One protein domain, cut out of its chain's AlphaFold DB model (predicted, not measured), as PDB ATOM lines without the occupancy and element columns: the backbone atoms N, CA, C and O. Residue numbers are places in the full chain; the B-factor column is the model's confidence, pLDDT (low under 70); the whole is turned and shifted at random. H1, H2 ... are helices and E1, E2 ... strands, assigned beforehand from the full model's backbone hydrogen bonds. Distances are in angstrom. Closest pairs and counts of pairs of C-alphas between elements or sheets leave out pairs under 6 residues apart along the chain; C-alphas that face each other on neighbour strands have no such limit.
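AT A GLANCE: This is residues 15 to 129 of the 168 residues of an uncharacterized protein of Meloidogyne hapla (UniProt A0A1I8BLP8). A small antiparallel slab of three strands, E5, E6 and E7, has helix H2 packed across one of its faces, and a long narrow ribbon runs past one end of this slab: strands E3 and E4 follow each other along it, E2 pairs with E3, and E1 pairs with E4. The hairpin E2 and E3 reaches away from the slab, with the loop of residues 43 to 57 at its far end. The printed part has 115 residues with two named helices and seven named strands, in the order E1, H1, E2, E3, E4, E5, E6, E7, H2; under half of the residues are in named elements. The class is mixed, helices and strands, and the whole is loose, with a radius of gyration of the C-alphas of 17.1 A and spans of 50 by 42 by 27 A.

IN THESE COORDINATES: E1 is residues 15 to 18 and begins at C-alpha 15 (107.376, 75.584, 66.847). H1 is residues 27 to 30. E2, residues 37 to 42, is 16.7 A long, and E3, residues 58 to 63, 15.7 A. E4 is residues 67 to 70, ending at C-alpha 70 (107.069, 72.074, 61.327). E5, residues 82 to 88, measures 16.9 A, E6, residues 92 to 98, 19.7 A, and E7, residues 104 to 110, 20.1 A. H2, residues 114 to 122, is 12.4 A long and ends at C-alpha 122 (126.303, 97.147, 67.363).

HOW THE PARTS SIT: E1 and E4 are antiparallel neighbours at 144 degrees, with N 67 and O 18 at 2.7 A, within hydrogen-bond range. E2 and E3 form an antiparallel hairpin at 150 degrees, with N 59 and O 41 at 2.8 A. The closest C-alphas of E2 and E5 are those of Phe 37 and Leu 84, 7.6 A apart. E5, E6 and E7 form a meander, each strand the antiparallel neighbour of the one before, in a twisted sheet. N 84 and O 96 are 2.8 A apart in the hairpin E5 and E6, and N 97 and O 105 are 2.8 A apart in the hairpin E6 and E7. H2 is on this sheet at a height of 8.7 A, over E6 and E7, and runs across the strands at 66 degrees to E6 on the local plane. The closest C-alphas of H2 and E7 are those of Tyr 117 and Val 109, 5.9 A apart. H1 is not on this sheet, but only just, with 4 pairs of C-alphas within 10 A. In H2 every O i to N i+4 pair is within hydrogen-bond range; H1 is too short for such a pair.

THE WHOLE: The two C-alphas farthest apart, those of Asp 47 and Arg 112, are 50.7 A apart. The printed part has no cut. The links E2 to E3, of 15 residues, and E4 to E5, of 11, are long. The mean pLDDT of the printed part is 86.2; residue 48, residues 50 to 55, residues 77 to 79 and residue 102 are under 70.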
ATOM      1  N   HIS A  15     106.758  74.625  65.945       91.38
ATOM      2  CA  HIS A  15     107.376  75.584  66.847       91.38
ATOM      3  C   HIS A  15     107.477  76.971  66.203       91.38
ATOM      4  O   HIS A  15     107.365  77.151  64.986       91.38
ATOM      5  N   VAL A  16     107.679  77.985  67.040       90.31
ATOM      6  CA  VAL A  16     107.883  79.369  66.622       90.31
ATOM      7  C   VAL A  16     109.310  79.532  66.117       90.31
ATOM      8  O   VAL A  16     110.242  79.724  66.892       90.31
ATOM      9  N   PHE A  17     109.494  79.520  64.804       89.88
ATOM     10  CA  PHE A  17     110.804  79.773  64.210       89.88
ATOM     11  C   PHE A  17     111.270  81.211  64.479       89.88
ATOM     12  O   PHE A  17     112.397  81.464  64.897       89.88
ATOM     13  N   ALA A  18     110.372  82.177  64.282       89.38
ATOM     14  CA  ALA A  18     110.636  83.580  64.559       89.38
ATOM     15  C   ALA A  18     109.313  84.316  64.829       89.38
ATOM     16  O   ALA A  18     108.263  83.903  64.353       89.38
ATOM     17  N   PRO A  19     109.304  85.428  65.574       88.81
ATOM     18  CA  PRO A  19     110.456  86.118  66.135       88.81
ATOM     19  C   PRO A  19     110.790  85.693  67.570       88.81
ATOM     20  O   PRO A  19     111.799  86.125  68.115       88.81
ATOM     21  N   CYS A  20     109.918  84.951  68.247       89.69
ATOM     22  CA  CYS A  20     110.130  84.606  69.648       89.69
ATOM     23  C   CYS A  20     110.993  83.341  69.769       89.69
ATOM     24  O   CYS A  20     110.740  82.375  69.056       89.69
ATOM     25  N   PRO A  21     111.967  83.310  70.693       89.00
ATOM     26  CA  PRO A  21     112.775  82.118  70.941       89.00
ATOM     27  C   PRO A  21     112.084  81.090  71.855       89.00
ATOM     28  O   PRO A  21     112.716  80.128  72.259       89.00
ATOM     29  N   HIS A  22     110.817  81.304  72.222       88.38
ATOM     30  CA  HIS A  22     110.025  80.421  73.078       88.38
ATOM     31  C   HIS A  22     108.727  80.022  72.362       88.38
ATOM     32  O   HIS A  22     108.173  80.817  71.597       88.38
ATOM     33  N   ASP A  23     108.207  78.836  72.681       87.06
ATOM     34  CA  ASP A  23     106.972  78.295  72.086       87.06
ATOM     35  C   ASP A  23     105.744  78.434  72.994       87.06
ATOM     36  O   ASP A  23     104.605  78.323  72.545       87.06
ATOM     37  N   LYS A  24     105.957  78.734  74.277       85.69
ATOM     38  CA  LYS A  24     104.875  78.942  75.244       85.69
ATOM     39  C   LYS A  24     104.376  80.392  75.228       85.69
ATOM     40  O   LYS A  24     104.808  81.240  74.438       85.69
ATOM     41  N   ARG A  25     103.431  80.686  76.128       87.75
ATOM     42  CA  ARG A  25     102.756  81.984  76.255       87.75
ATOM     43  C   ARG A  25     103.760  83.137  76.352       87.75
ATOM     44  O   ARG A  25     104.564  83.202  77.274       87.75
ATOM     45  N   CYS A  26     103.646  84.104  75.439       89.88
ATOM     46  CA  CYS A  26     104.548  85.255  75.413       89.88
ATOM     47  C   CYS A  26     104.464  86.095  76.708       89.88
ATOM     48  O   CYS A  26     103.376  86.583  77.042       89.88
ATOM     49  N   PRO A  27     105.596  86.377  77.386       89.12
ATOM     50  CA  PRO A  27     105.602  87.170  78.620       89.12
ATOM     51  C   PRO A  27     105.112  88.614  78.438       89.12
ATOM     52  O   PRO A  27     104.598  89.226  79.374       89.12
ATOM     53  N   LYS A  28     105.228  89.175  77.225       89.06
ATOM     54  CA  LYS A  28     104.679  90.505  76.912       89.06
ATOM     55  C   LYS A  28     103.153  90.539  76.961       89.06
ATOM     56  O   LYS A  28     102.596  91.555  77.363       89.06
ATOM     57  N   MET A  29     102.478  89.432  76.636       88.06
ATOM     58  CA  MET A  29     101.017  89.364  76.744       88.06
ATOM     59  C   MET A  29     100.552  89.442  78.197       88.06
ATOM     60  O   MET A  29      99.528  90.060  78.470       88.06
ATOM     61  N   VAL A  30     101.313  88.867  79.136       85.75
ATOM     62  CA  VAL A  30     101.015  88.966  80.577       85.75
ATOM     63  C   VAL A  30     101.065  90.427  81.037       85.75
ATOM     64  O   VAL A  30     100.201  90.873  81.782       85.75
ATOM     65  N   LYS A  31     102.021  91.202  80.510       84.38
ATOM     66  CA  LYS A  31     102.164  92.643  80.775       84.38
ATOM     67  C   LYS A  31     101.237  93.538  79.938       84.38
ATOM     68  O   LYS A  31     101.353  94.753  80.025       84.38
ATOM     69  N   LYS A  32     100.339  92.963  79.122       86.56
ATOM     70  CA  LYS A  32      99.484  93.685  78.154       86.56
ATOM     71  C   LYS A  32     100.278  94.578  77.179       86.56
ATOM     72  O   LYS A  32      99.779  95.591  76.697       86.56
ATOM     73  N   GLU A  33     101.511  94.189  76.853       89.38
ATOM     74  CA  GLU A  33     102.377  94.879  75.893       89.38
ATOM     75  C   GLU A  33     102.360  94.186  74.521       89.38
ATOM     76  O   GLU A  33     102.373  92.957  74.417       89.38
ATOM     77  N   SER A  34     102.426  94.967  73.438       89.88
ATOM     78  CA  SER A  34     102.544  94.419  72.081       89.88
ATOM     79  C   SER A  34     103.969  93.924  71.779       89.88
ATOM     80  O   SER A  34     104.974  94.611  72.012       89.88
ATOM     81  N   CYS A  35     104.080  92.717  71.212       90.25
ATOM     82  CA  CYS A  35     105.348  92.173  70.720       90.25
ATOM     83  C   CYS A  35     105.636  92.691  69.302       90.25
ATOM     84  O   CYS A  35     105.403  92.013  68.303       90.25
ATOM     85  N   LYS A  36     106.125  93.931  69.227       91.62
ATOM     86  CA  LYS A  36     106.455  94.630  67.979       91.62
ATOM     87  C   LYS A  36     107.945  94.945  67.863       91.62
ATOM     88  O   LYS A  36     108.662  94.958  68.865       91.62
ATOM     89  N   PHE A  37     108.399  95.205  66.645       89.44
ATOM     90  CA  PHE A  37     109.725  95.743  66.344       89.44
ATOM     91  C   PHE A  37     109.594  96.919  65.375       89.44
ATOM     92  O   PHE A  37     108.636  96.996  64.609       89.44
ATOM     93  N   SER A  38     110.538  97.853  65.466       89.75
ATOM     94  CA  SER A  38     110.559  99.054  64.637       89.75
ATOM     95  C   SER A  38     111.413  98.805  63.400       89.75
ATOM     96  O   SER A  38     112.549  98.342  63.520       89.75
ATOM     97  N   VAL A  39     110.858  99.104  62.231       90.19
ATOM     98  CA  VAL A  39     111.544  99.024  60.941       90.19
ATOM     99  C   VAL A  39     111.604 100.421  60.357       90.19
ATOM    100  O   VAL A  39     110.620 101.158  60.404       90.19
ATOM    101  N   ARG A  40     112.764 100.769  59.802       88.69
ATOM    102  CA  ARG A  40     112.934 101.939  58.945       88.69
ATOM    103  C   ARG A  40     112.921 101.473  57.496       88.69
ATOM    104  O   ARG A  40     113.670 100.559  57.160       88.69
ATOM    105  N   TRP A  41     112.113 102.100  56.655       89.56
ATOM    106  CA  TRP A  41     112.097 101.848  55.215       89.56
ATOM    107  C   TRP A  41     112.154 103.164  54.449       89.56
ATOM    108  O   TRP A  41     111.808 104.221  54.976       89.56
ATOM    109  N   GLN A  42     112.614 103.102  53.206       86.56
ATOM    110  CA  GLN A  42     112.511 104.228  52.290       86.56
ATOM    111  C   GLN A  42     111.123 104.203  51.656       86.56
ATOM    112  O   GLN A  42     110.696 103.173  51.133       86.56
ATOM    113  N   GLU A  43     110.402 105.317  51.721       80.38
ATOM    114  CA  GLU A  43     109.125 105.410  51.024       80.38
ATOM    115  C   GLU A  43     109.381 105.546  49.529       80.38
ATOM    116  O   GLU A  43     109.920 106.548  49.060       80.38
ATOM    117  N   PHE A  44     108.983 104.529  48.769       76.88
ATOM    118  CA  PHE A  44     108.886 104.659  47.328       76.88
ATOM    119  C   PHE A  44     107.553 105.326  47.002       76.88
ATOM    120  O   PHE A  44     106.490 104.725  47.165       76.88
ATOM    121  N   ARG A  45     107.609 106.582  46.561       73.56
ATOM    122  CA  ARG A  45     106.429 107.292  46.080       73.56
ATOM    123  C   ARG A  45     106.487 107.438  44.571       73.56
ATOM    124  O   ARG A  45     107.476 107.923  44.028       73.56
ATOM    125  N   ALA A  46     105.396 107.064  43.909       79.38
ATOM    126  CA  ALA A  46     105.267 107.169  42.458       79.38
ATOM    127  C   ALA A  46     105.337 108.623  41.949       79.38
ATOM    128  O   ALA A  46     105.692 108.856  40.802       79.38
ATOM    129  N   ASP A  47     105.027 109.603  42.803       81.81
ATOM    130  CA  ASP A  47     105.085 111.030  42.473       81.81
ATOM    131  C   ASP A  47     106.489 111.648  42.626       81.81
ATOM    132  O   ASP A  47     106.631 112.854  42.430       81.81
ATOM    133  N   HIS A  48     107.514 110.857  42.984       69.81
ATOM    134  CA  HIS A  48     108.891 111.301  43.269       69.81
ATOM    135  C   HIS A  48     109.013 112.417  44.324       69.81
ATOM    136  O   HIS A  48     110.092 112.985  44.513       69.81
ATOM    137  N   LYS A  49     107.935 112.734  45.048       71.88
ATOM    138  CA  LYS A  49     107.965 113.744  46.103       71.88
ATOM    139  C   LYS A  49     108.531 113.121  47.365       71.88
ATOM    140  O   LYS A  49     108.176 112.005  47.731       71.88
ATOM    141  N   THR A  50     109.390 113.850  48.063       65.88
ATOM    142  CA  THR A  50     109.807 113.464  49.408       65.88
ATOM    143  C   THR A  50     108.674 113.784  50.379       65.88
ATOM    144  O   THR A  50     108.125 114.887  50.382       65.88
ATOM    145  N   THR A  51     108.274 112.807  51.192       64.81
ATOM    146  CA  THR A  51     107.295 113.052  52.255       64.81
ATOM    147  C   THR A  51     107.886 114.054  53.248       64.81
ATOM    148  O   THR A  51     109.037 113.921  53.659       64.81
ATOM    149  N   SER A  52     107.098 115.042  53.683       60.72
ATOM    150  CA  SER A  52     107.520 116.076  54.646       60.72
ATOM    151  C   SER A  52     107.884 115.535  56.038       60.72
ATOM    152  O   SER A  52     108.365 116.289  56.882       60.72
ATOM    153  N   LEU A  53     107.648 114.242  56.289       64.12
ATOM    154  CA  LEU A  53     107.778 113.604  57.595       64.12
ATOM    155  C   LEU A  53     109.232 113.397  58.036       64.12
ATOM    156  O   LEU A  53     109.490 113.509  59.229       64.12
ATOM    157  N   ASN A  54     110.185 113.159  57.123       64.00
ATOM    158  CA  ASN A  54     111.607 113.058  57.470       64.00
ATOM    159  C   ASN A  54     112.508 113.613  56.357       64.00
ATOM    160  O   ASN A  54     112.351 113.281  55.184       64.00
ATOM    161  N   LYS A  55     113.504 114.423  56.742       68.19
ATOM    162  CA  LYS A  55     114.459 115.073  55.820       68.19
ATOM    163  C   LYS A  55     115.307 114.085  55.007       68.19
ATOM    164  O   LYS A  55     115.864 114.475  53.990       68.19
ATOM    165  N   ASP A  56     115.417 112.839  55.463       78.31
ATOM    166  CA  ASP A  56     116.170 111.765  54.810       78.31
ATOM    167  C   ASP A  56     115.308 110.878  53.886       78.31
ATOM    168  O   ASP A  56     115.822 109.925  53.307       78.31
ATOM    169  N   GLY A  57     114.008 111.175  53.733       78.19
ATOM    170  CA  GLY A  57     113.096 110.409  52.874       78.19
ATOM    171  C   GLY A  57     112.744 109.012  53.404       78.19
ATOM    172  O   GLY A  57     112.210 108.187  52.660       78.19
ATOM    173  N   THR A  58     113.045 108.723  54.674       85.38
ATOM    174  CA  THR A  58     112.712 107.441  55.304       85.38
ATOM    175  C   THR A  58     111.468 107.542  56.178       85.38
ATOM    176  O   THR A  58     111.120 108.610  56.672       85.38
ATOM    177  N   ASN A  59     110.783 106.424  56.399       87.44
ATOM    178  CA  ASN A  59     109.705 106.311  57.375       87.44
ATOM    179  C   ASN A  59     110.029 105.206  58.389       87.44
ATOM    180  O   ASN A  59     110.862 104.331  58.136       87.44
ATOM    181  N   VAL A  60     109.426 105.296  59.573       88.62
ATOM    182  CA  VAL A  60     109.641 104.375  60.688       88.62
ATOM    183  C   VAL A  60     108.294 103.924  61.222       88.62
ATOM    184  O   VAL A  60     107.425 104.731  61.537       88.62
ATOM    185  N   GLY A  61     108.146 102.620  61.401       90.25
ATOM    186  CA  GLY A  61     106.882 102.004  61.774       90.25
ATOM    187  C   GLY A  61     107.091 100.722  62.547       90.25
ATOM    188  O   GLY A  61     108.161 100.112  62.522       90.25
ATOM    189  N   ASN A  62     106.053 100.337  63.281       92.75
ATOM    190  CA  ASN A  62     106.077  99.138  64.094       92.75
ATOM    191  C   ASN A  62     105.397  97.986  63.361       92.75
ATOM    192  O   ASN A  62     104.260  98.130  62.922       92.75
ATOM    193  N   PHE A  63     106.052  96.832  63.340       91.94
ATOM    194  CA  PHE A  63     105.521  95.606  62.763       91.94
ATOM    195  C   PHE A  63     105.517  94.477  63.793       91.94
ATOM    196  O   PHE A  63     106.306  94.461  64.744       91.94
ATOM    197  N   SER A  64     104.636  93.510  63.567       91.44
ATOM    198  CA  SER A  64     104.589  92.231  64.268       91.44
ATOM    199  C   SER A  64     104.459  91.139  63.215       91.44
ATOM    200  O   SER A  64     103.667  91.272  62.289       91.44
ATOM    201  N   TYR A  65     105.248  90.077  63.345       92.62
ATOM    202  CA  TYR A  65     105.157  88.894  62.494       92.62
ATOM    203  C   TYR A  65     105.255  87.639  63.354       92.62
ATOM    204  O   TYR A  65     105.689  87.705  64.509       92.62
ATOM    205  N   LEU A  66     104.863  86.512  62.770       92.19
ATOM    206  CA  LEU A  66     105.043  85.178  63.319       92.19
ATOM    207  C   LEU A  66     105.391  84.239  62.164       92.19
ATOM    208  O   LEU A  66     104.703  84.229  61.148       92.19
ATOM    209  N   ILE A  67     106.467  83.482  62.324       93.50
ATOM    210  CA  ILE A  67     106.912  82.432  61.414       93.50
ATOM    211  C   ILE A  67     106.903  81.139  62.222       93.50
ATOM    212  O   ILE A  67     107.526  81.058  63.282       93.50
ATOM    213  N   LEU A  68     106.172  80.150  61.719       93.00
ATOM    214  CA  LEU A  68     106.043  78.826  62.316       93.00
ATOM    215  C   LEU A  68     106.785  77.814  61.445       93.00
ATOM    216  O   LEU A  68     106.706  77.884  60.218       93.00
ATOM    217  N   ALA A  69     107.482  76.879  62.080       92.19
ATOM    218  CA  ALA A  69     108.131  75.755  61.422       92.19
ATOM    219  C   ALA A  69     107.508  74.438  61.898       92.19
ATOM    220  O   ALA A  69     107.026  74.334  63.026       92.19
ATOM    221  N   LYS A  70     107.496  73.441  61.007       92.69
ATOM    222  CA  LYS A  70     107.069  72.074  61.327       92.69
ATOM    223  C   LYS A  70     108.188  71.335  62.061       92.69
ATOM    224  O   LYS A  70     109.361  71.601  61.812       92.69
ATOM    225  N   GLY A  71     107.814  70.369  62.887       90.38
ATOM    226  CA  GLY A  71     108.727  69.580  63.701       90.38
ATOM    227  C   GLY A  71     109.036  70.218  65.054       90.38
ATOM    228  O   GLY A  71     108.597  71.326  65.378       90.38
ATOM    229  N   GLU A  72     109.810  69.489  65.850       87.50
ATOM    230  CA  GLU A  72     110.324  69.958  67.133       87.50
ATOM    231  C   GLU A  72     111.422  71.011  66.938       87.50
ATOM    232  O   GLU A  72     112.152  71.001  65.944       87.50
ATOM    233  N   ARG A  73     111.539  71.932  67.898       85.62
ATOM    234  CA  ARG A  73     112.602  72.939  67.906       85.62
ATOM    235  C   ARG A  73     113.945  72.264  68.186       85.62
ATOM    236  O   ARG A  73     114.048  71.415  69.071       85.62
ATOM    237  N   SER A  74     114.999  72.664  67.478       83.00
ATOM    238  CA  SER A  74     116.337  72.157  67.787       83.00
ATOM    239  C   SER A  74     116.873  72.758  69.098       83.00
ATOM    240  O   SER A  74     116.673  73.937  69.401       83.00
ATOM    241  N   LYS A  75     117.634  71.970  69.871       77.31
ATOM    242  CA  LYS A  75     118.264  72.432  71.130       77.31
ATOM    243  C   LYS A  75     119.267  73.578  70.931       77.31
ATOM    244  O   LYS A  75     119.626  74.264  71.884       77.31
ATOM    245  N   GLU A  76     119.773  73.763  69.716       70.38
ATOM    246  CA  GLU A  76     120.728  74.822  69.373       70.38
ATOM    247  C   GLU A  76     120.020  76.161  69.118       70.38
ATOM    248  O   GLU A  76     120.494  77.214  69.556       70.38
ATOM    249  N   GLU A  77     118.846  76.126  68.484       66.00
ATOM    250  CA  GLU A  77     118.005  77.305  68.245       66.00
ATOM    251  C   GLU A  77     117.415  77.879  69.541       66.00
ATOM    252  O   GLU A  77     117.235  79.091  69.649       66.00
ATOM    253  N   GLU A  78     117.183  77.044  70.560       66.50
ATOM    254  CA  GLU A  78     116.710  77.474  71.888       66.50
ATOM    255  C   GLU A  78     117.671  78.432  72.614       66.50
ATOM    256  O   GLU A  78     117.269  79.161  73.525       66.50
ATOM    257  N   LYS A  79     118.952  78.468  72.236       69.81
ATOM    258  CA  LYS A  79     119.975  79.164  73.032       69.81
ATOM    259  C   LYS A  79     120.039  80.669  72.806       69.81
ATOM    260  O   LYS A  79     120.545  81.388  73.671       69.81
ATOM    261  N   HIS A  80     119.565  81.153  71.659       84.19
ATOM    262  CA  HIS A  80     119.812  82.526  71.227       84.19
ATOM    263  C   HIS A  80     118.620  83.433  71.547       84.19
ATOM    264  O   HIS A  80     117.557  83.314  70.935       84.19
ATOM    265  N   PRO A  81     118.757  84.387  72.479       89.56
ATOM    266  CA  PRO A  81     117.637  85.228  72.852       89.56
ATOM    267  C   PRO A  81     117.446  86.380  71.869       89.56
ATOM    268  O   PRO A  81     118.397  86.934  71.310       89.56
ATOM    269  N   ARG A  82     116.196  86.812  71.714       91.12
ATOM    270  CA  ARG A  82     115.844  87.963  70.881       91.12
ATOM    271  C   ARG A  82     116.014  89.260  71.653       91.12
ATOM    272  O   ARG A  82     115.431  89.436  72.722       91.12
ATOM    273  N   ILE A  83     116.713  90.225  71.066       91.88
ATOM    274  CA  ILE A  83     116.834  91.578  71.615       91.88
ATOM    275  C   ILE A  83     115.512  92.324  71.428       91.88
ATOM    276  O   ILE A  83     115.012  92.476  70.314       91.88
ATOM    277  N   LEU A  84     114.950  92.832  72.521       91.88
ATOM    278  CA  LEU A  84     113.713  93.615  72.515       91.88
ATOM    279  C   LEU A  84     113.992  95.109  72.601       91.88
ATOM    280  O   LEU A  84     113.387  95.895  71.875       91.88
ATOM    281  N   LYS A  85     114.903  95.501  73.493       91.44
ATOM    282  CA  LYS A  85     115.284  96.897  73.709       91.44
ATOM    283  C   LYS A  85     116.777  96.979  73.970       91.44
ATOM    284  O   LYS A  85     117.325  96.155  74.700       91.44
ATOM    285  N   LEU A  86     117.408  97.998  73.399       92.50
ATOM    286  CA  LEU A  86     118.821  98.273  73.595       92.50
ATOM    287  C   LEU A  86     119.025  99.754  73.918       92.50
ATOM    288  O   LEU A  86     118.693 100.624  73.116       92.50
ATOM    289  N   GLU A  87     119.582 100.030  75.090       94.06
ATOM    290  CA  GLU A  87     119.867 101.372  75.597       94.06
ATOM    291  C   GLU A  87     121.383 101.553  75.671       94.06
ATOM    292  O   GLU A  87     122.077 100.885  76.442       94.06
ATOM    293  N   ARG A  88     121.917 102.436  74.825       93.81
ATOM    294  CA  ARG A  88     123.362 102.618  74.662       93.81
ATOM    295  C   ARG A  88     123.840 103.779  75.528       93.81
ATOM    296  O   ARG A  88     123.632 104.934  75.180       93.81
ATOM    297  N   GLY A  89     124.516 103.468  76.629       92.19
ATOM    298  CA  GLY A  89     125.245 104.444  77.436       92.19
ATOM    299  C   GLY A  89     126.668 104.681  76.922       92.19
ATOM    300  O   GLY A  89     127.133 104.047  75.968       92.19
ATOM    301  N   HIS A  90     127.394 105.589  77.582       89.56
ATOM    302  CA  HIS A  90     128.791 105.891  77.245       89.56
ATOM    303  C   HIS A  90     129.751 104.740  77.606       89.56
ATOM    304  O   HIS A  90     130.632 104.384  76.825       89.56
ATOM    305  N   ARG A  91     129.566 104.129  78.786       92.69
ATOM    306  CA  ARG A  91     130.428 103.053  79.319       92.69
ATOM    307  C   ARG A  91     129.722 101.706  79.477       92.69
ATOM    308  O   ARG A  91     130.358 100.741  79.889       92.69
ATOM    309  N   CYS A  92     128.434 101.630  79.170       94.81
ATOM    310  CA  CYS A  92     127.642 100.415  79.301       94.81
ATOM    311  C   CYS A  92     126.527 100.370  78.256       94.81
ATOM    312  O   CYS A  92     126.178 101.387  77.652       94.81
ATOM    313  N   VAL A  93     125.978  99.180  78.038       94.56
ATOM    314  CA  VAL A  93     124.770  98.965  77.247       94.56
ATOM    315  C   VAL A  93     123.793  98.150  78.088       94.56
ATOM    316  O   VAL A  93     124.153  97.088  78.592       94.56
ATOM    317  N   SER A  94     122.577  98.664  78.252       94.69
ATOM    318  CA  SER A  94     121.449  97.963  78.873       94.69
ATOM    319  C   SER A  94     120.678  97.241  77.771       94.69
ATOM    320  O   SER A  94     120.310  97.847  76.761       94.69
ATOM    321  N   CYS A  95     120.481  95.936  77.934       92.38
ATOM    322  CA  CYS A  95     119.775  95.095  76.980       92.38
ATOM    323  C   CYS A  95     118.594  94.421  77.675       92.38
ATOM    324  O   CYS A  95     118.744  93.838  78.749       92.38
ATOM    325  N   GLN A  96     117.424  94.496  77.049       92.62
ATOM    326  CA  GLN A  96     116.263  93.699  77.412       92.62
ATOM    327  C   GLN A  96     116.048  92.650  76.326       92.62
ATOM    328  O   GLN A  96     115.912  93.000  75.151       92.62
ATOM    329  N   VAL A  97     115.996  91.382  76.718       92.19
ATOM    330  CA  VAL A  97     115.904  90.238  75.811       92.19
ATOM    331  C   VAL A  97     114.720  89.340  76.157       92.19
ATOM    332  O   VAL A  97     114.262  89.304  77.298       92.19
ATOM    333  N   CYS A  98     114.226  88.630  75.149       91.00
ATOM    334  CA  CYS A  98     113.304  87.509  75.285       91.00
ATOM    335  C   CYS A  98     114.117  86.222  75.169       91.00
ATOM    336  O   CYS A  98     114.874  86.096  74.208       91.00
ATOM    337  N   THR A  99     113.977  85.291  76.106       89.38
ATOM    338  CA  THR A  99     114.707  84.013  76.117       89.38
ATOM    339  C   THR A  99     113.766  82.831  75.872       89.38
ATOM    340  O   THR A  99     112.550  82.977  76.010       89.38
ATOM    341  N   ALA A 100     114.316  81.665  75.510       84.38
ATOM    342  CA  ALA A 100     113.542  80.428  75.349       84.38
ATOM    343  C   ALA A 100     112.918  79.930  76.661       84.38
ATOM    344  O   ALA A 100     111.858  79.317  76.660       84.38
ATOM    345  N   ALA A 101     113.533  80.265  77.798       76.62
ATOM    346  CA  ALA A 101     113.062  79.929  79.140       76.62
ATOM    347  C   ALA A 101     111.901  80.820  79.627       76.62
ATOM    348  O   ALA A 101     111.863  81.196  80.797       76.62
ATOM    349  N   ASP A 102     111.012  81.228  78.716       65.31
ATOM    350  CA  ASP A 102     109.826  82.054  78.983       65.31
ATOM    351  C   ASP A 102     110.121  83.381  79.712       65.31
ATOM    352  O   ASP A 102     109.276  83.946  80.409       65.31
ATOM    353  N   GLY A 103     111.341  83.907  79.557       76.00
ATOM    354  CA  GLY A 103     111.854  85.007  80.365       76.00
ATOM    355  C   GLY A 103     112.033  86.311  79.593       76.00
ATOM    356  O   GLY A 103     112.766  86.376  78.605       76.00
ATOM    357  N   LEU A 104     111.439  87.396  80.104       88.00
ATOM    358  CA  LEU A 104     111.922  88.752  79.833       88.00
ATOM    359  C   LEU A 104     113.080  89.043  80.777       88.00
ATOM    360  O   LEU A 104     112.869  89.269  81.966       88.00
ATOM    361  N   GLN A 105     114.293  89.074  80.243       89.00
ATOM    362  CA  GLN A 105     115.490  89.335  81.032       89.00
ATOM    363  C   GLN A 105     116.074  90.697  80.685       89.00
ATOM    364  O   GLN A 105     116.046  91.135  79.533       89.00
ATOM    365  N   ARG A 106     116.608  91.379  81.697       90.94
ATOM    366  CA  ARG A 106     117.354  92.624  81.539       90.94
ATOM    367  C   ARG A 106     118.733  92.440  82.143       90.94
ATOM    368  O   ARG A 106     118.850  91.993  83.277       90.94
ATOM    369  N   PHE A 107     119.759  92.833  81.404       90.81
ATOM    370  CA  PHE A 107     121.134  92.826  81.885       90.81
ATOM    371  C   PHE A 107     121.906  94.017  81.319       90.81
ATOM    372  O   PHE A 107     121.501  94.648  80.338       90.81
ATOM    373  N   ILE A 108     123.020  94.342  81.968       93.44
ATOM    374  CA  ILE A 108     123.868  95.480  81.622       93.44
ATOM    375  C   ILE A 108     125.268  94.956  81.337       93.44
ATOM    376  O   ILE A 108     125.856  94.261  82.160       93.44
ATOM    377  N   VAL A 109     125.816  95.325  80.183       92.62
ATOM    378  CA  VAL A 109     127.191  94.988  79.809       92.62
ATOM    379  C   VAL A 109     128.041  96.246  79.831       92.62
ATOM    380  O   VAL A 109     127.758  97.220  79.131       92.62
ATOM    381  N   GLY A 110     129.084  96.235  80.657       94.31
ATOM    382  CA  GLY A 110     130.057  97.319  80.748       94.31
ATOM    383  C   GLY A 110     131.136  97.230  79.668       94.31
ATOM    384  O   GLY A 110     131.474  96.149  79.197       94.31
ATOM    385  N   LYS A 111     131.747  98.371  79.334       93.12
ATOM    386  CA  LYS A 111     132.848  98.485  78.359       93.12
ATOM    387  C   LYS A 111     134.083  97.644  78.724       93.12
ATOM    388  O   LYS A 111     134.861  97.313  77.842       93.12
ATOM    389  N   ARG A 112     134.247  97.270  80.002       91.12
ATOM    390  CA  ARG A 112     135.330  96.379  80.465       91.12
ATOM    391  C   ARG A 112     135.259  94.991  79.822       91.12
ATOM    392  O   ARG A 112     136.290  94.375  79.591       91.12
ATOM    393  N   THR A 113     134.059  94.513  79.499       86.75
ATOM    394  CA  THR A 113     133.833  93.217  78.845       86.75
ATOM    395  C   THR A 113     133.921  93.381  77.322       86.75
ATOM    396  O   THR A 113     132.974  93.078  76.596       86.75
ATOM    397  N   ASP A 114     135.046  93.936  76.856       84.00
ATOM    398  CA  ASP A 114     135.233  94.602  75.556       84.00
ATOM    399  C   ASP A 114     134.597  93.866  74.362       84.00
ATOM    400  O   ASP A 114     133.750  94.422  73.661       84.00
ATOM    401  N   LYS A 115     134.886  92.567  74.189       89.50
ATOM    402  CA  LYS A 115     134.351  91.759  73.074       89.50
ATOM    403  C   LYS A 115     132.821  91.645  73.088       89.50
ATOM    404  O   LYS A 115     132.175  91.799  72.051       89.50
ATOM    405  N   ILE A 116     132.231  91.377  74.255       88.69
ATOM    406  CA  ILE A 116     130.775  91.220  74.417       88.69
ATOM    407  C   ILE A 116     130.096  92.586  74.289       88.69
ATOM    408  O   ILE A 116     129.099  92.727  73.580       88.69
ATOM    409  N   TYR A 117     130.684  93.611  74.908       91.25
ATOM    410  CA  TYR A 117     130.228  94.991  74.809       91.25
ATOM    411  C   TYR A 117     130.189  95.475  73.355       91.25
ATOM    412  O   TYR A 117     129.167  95.998  72.912       91.25
ATOM    413  N   ALA A 118     131.266  95.266  72.591       90.94
ATOM    414  CA  ALA A 118     131.359  95.686  71.196       90.94
ATOM    415  C   ALA A 118     130.296  95.009  70.315       90.94
ATOM    416  O   ALA A 118     129.665  95.683  69.496       90.94
ATOM    417  N   ARG A 119     130.052  93.704  70.516       90.31
ATOM    418  CA  ARG A 119     129.002  92.954  69.803       90.31
ATOM    419  C   ARG A 119     127.607  93.480  70.136       90.31
ATOM    420  O   ARG A 119     126.863  93.848  69.232       90.31
ATOM    421  N   ILE A 120     127.274  93.584  71.422       90.38
ATOM    422  CA  ILE A 120     125.952  94.043  71.876       90.38
ATOM    423  C   ILE A 120     125.690  95.485  71.447       90.38
ATOM    424  O   ILE A 120     124.595  95.804  70.998       90.38
ATOM    425  N   ARG A 121     126.690  96.369  71.532       91.25
ATOM    426  CA  ARG A 121     126.537  97.784  71.169       91.25
ATOM    427  C   ARG A 121     126.135  97.980  69.703       91.25
ATOM    428  O   ARG A 121     125.396  98.921  69.411       91.25
ATOM    429  N   ARG A 122     126.619  97.118  68.803       91.06
ATOM    430  CA  ARG A 122     126.303  97.147  67.363       91.06
ATOM    431  C   ARG A 122     125.026  96.387  67.006       91.06
ATOM    432  O   ARG A 122     124.510  96.583  65.911       91.06
ATOM    433  N   ALA A 123     124.515  95.550  67.905       90.56
ATOM    434  CA  ALA A 123     123.287  94.808  67.672       90.56
ATOM    435  C   ALA A 123     122.078  95.748  67.543       90.56
ATOM    436  O   ALA A 123     122.080  96.875  68.053       90.56
ATOM    437  N   MET A 124     121.039  95.259  66.871       87.94
ATOM    438  CA  MET A 124     119.776  95.966  66.701       87.94
ATOM    439  C   MET A 124     118.661  95.245  67.458       87.94
ATOM    440  O   MET A 124     118.726  94.027  67.643       87.94
ATOM    441  N   PRO A 125     117.618  95.969  67.898       88.00
ATOM    442  CA  PRO A 125     116.378  95.331  68.316       88.00
ATOM    443  C   PRO A 125     115.890  94.357  67.239       88.00
ATOM    444  O   PRO A 125     116.127  94.577  66.056       88.00
ATOM    445  N   SER A 126     115.193  93.303  67.651       84.56
ATOM    446  CA  SER A 126     114.750  92.155  66.846       84.56
ATOM    447  C   SER A 126     115.819  91.156  66.404       84.56
ATOM    448  O   SER A 126     115.445  90.039  66.063       84.56
ATOM    449  N   HIS A 127     117.112  91.482  66.487       87.00
ATOM    450  CA  HIS A 127     118.161  90.505  66.198       87.00
ATOM    451  C   HIS A 127     118.270  89.470  67.324       87.00
ATOM    452  O   HIS A 127     118.001  89.765  68.495       87.00
ATOM    453  N   LEU A 128     118.708  88.265  66.962       86.88
ATOM    454  CA  LEU A 128     119.172  87.274  67.924       86.88
ATOM    455  C   LEU A 128     120.532  87.707  68.474       86.88
ATOM    456  O   LEU A 128     121.390  88.209  67.743       86.88
ATOM    457  N   LEU A 129     120.717  87.550  69.777       85.31
ATOM    458  CA  LEU A 129     121.972  87.880  70.425       85.31
ATOM    459  C   LEU A 129     122.926  86.678  70.337       85.31
ATOM    460  O   LEU A 129     122.536  85.591  70.757       85.31
TER     461      LEU A 129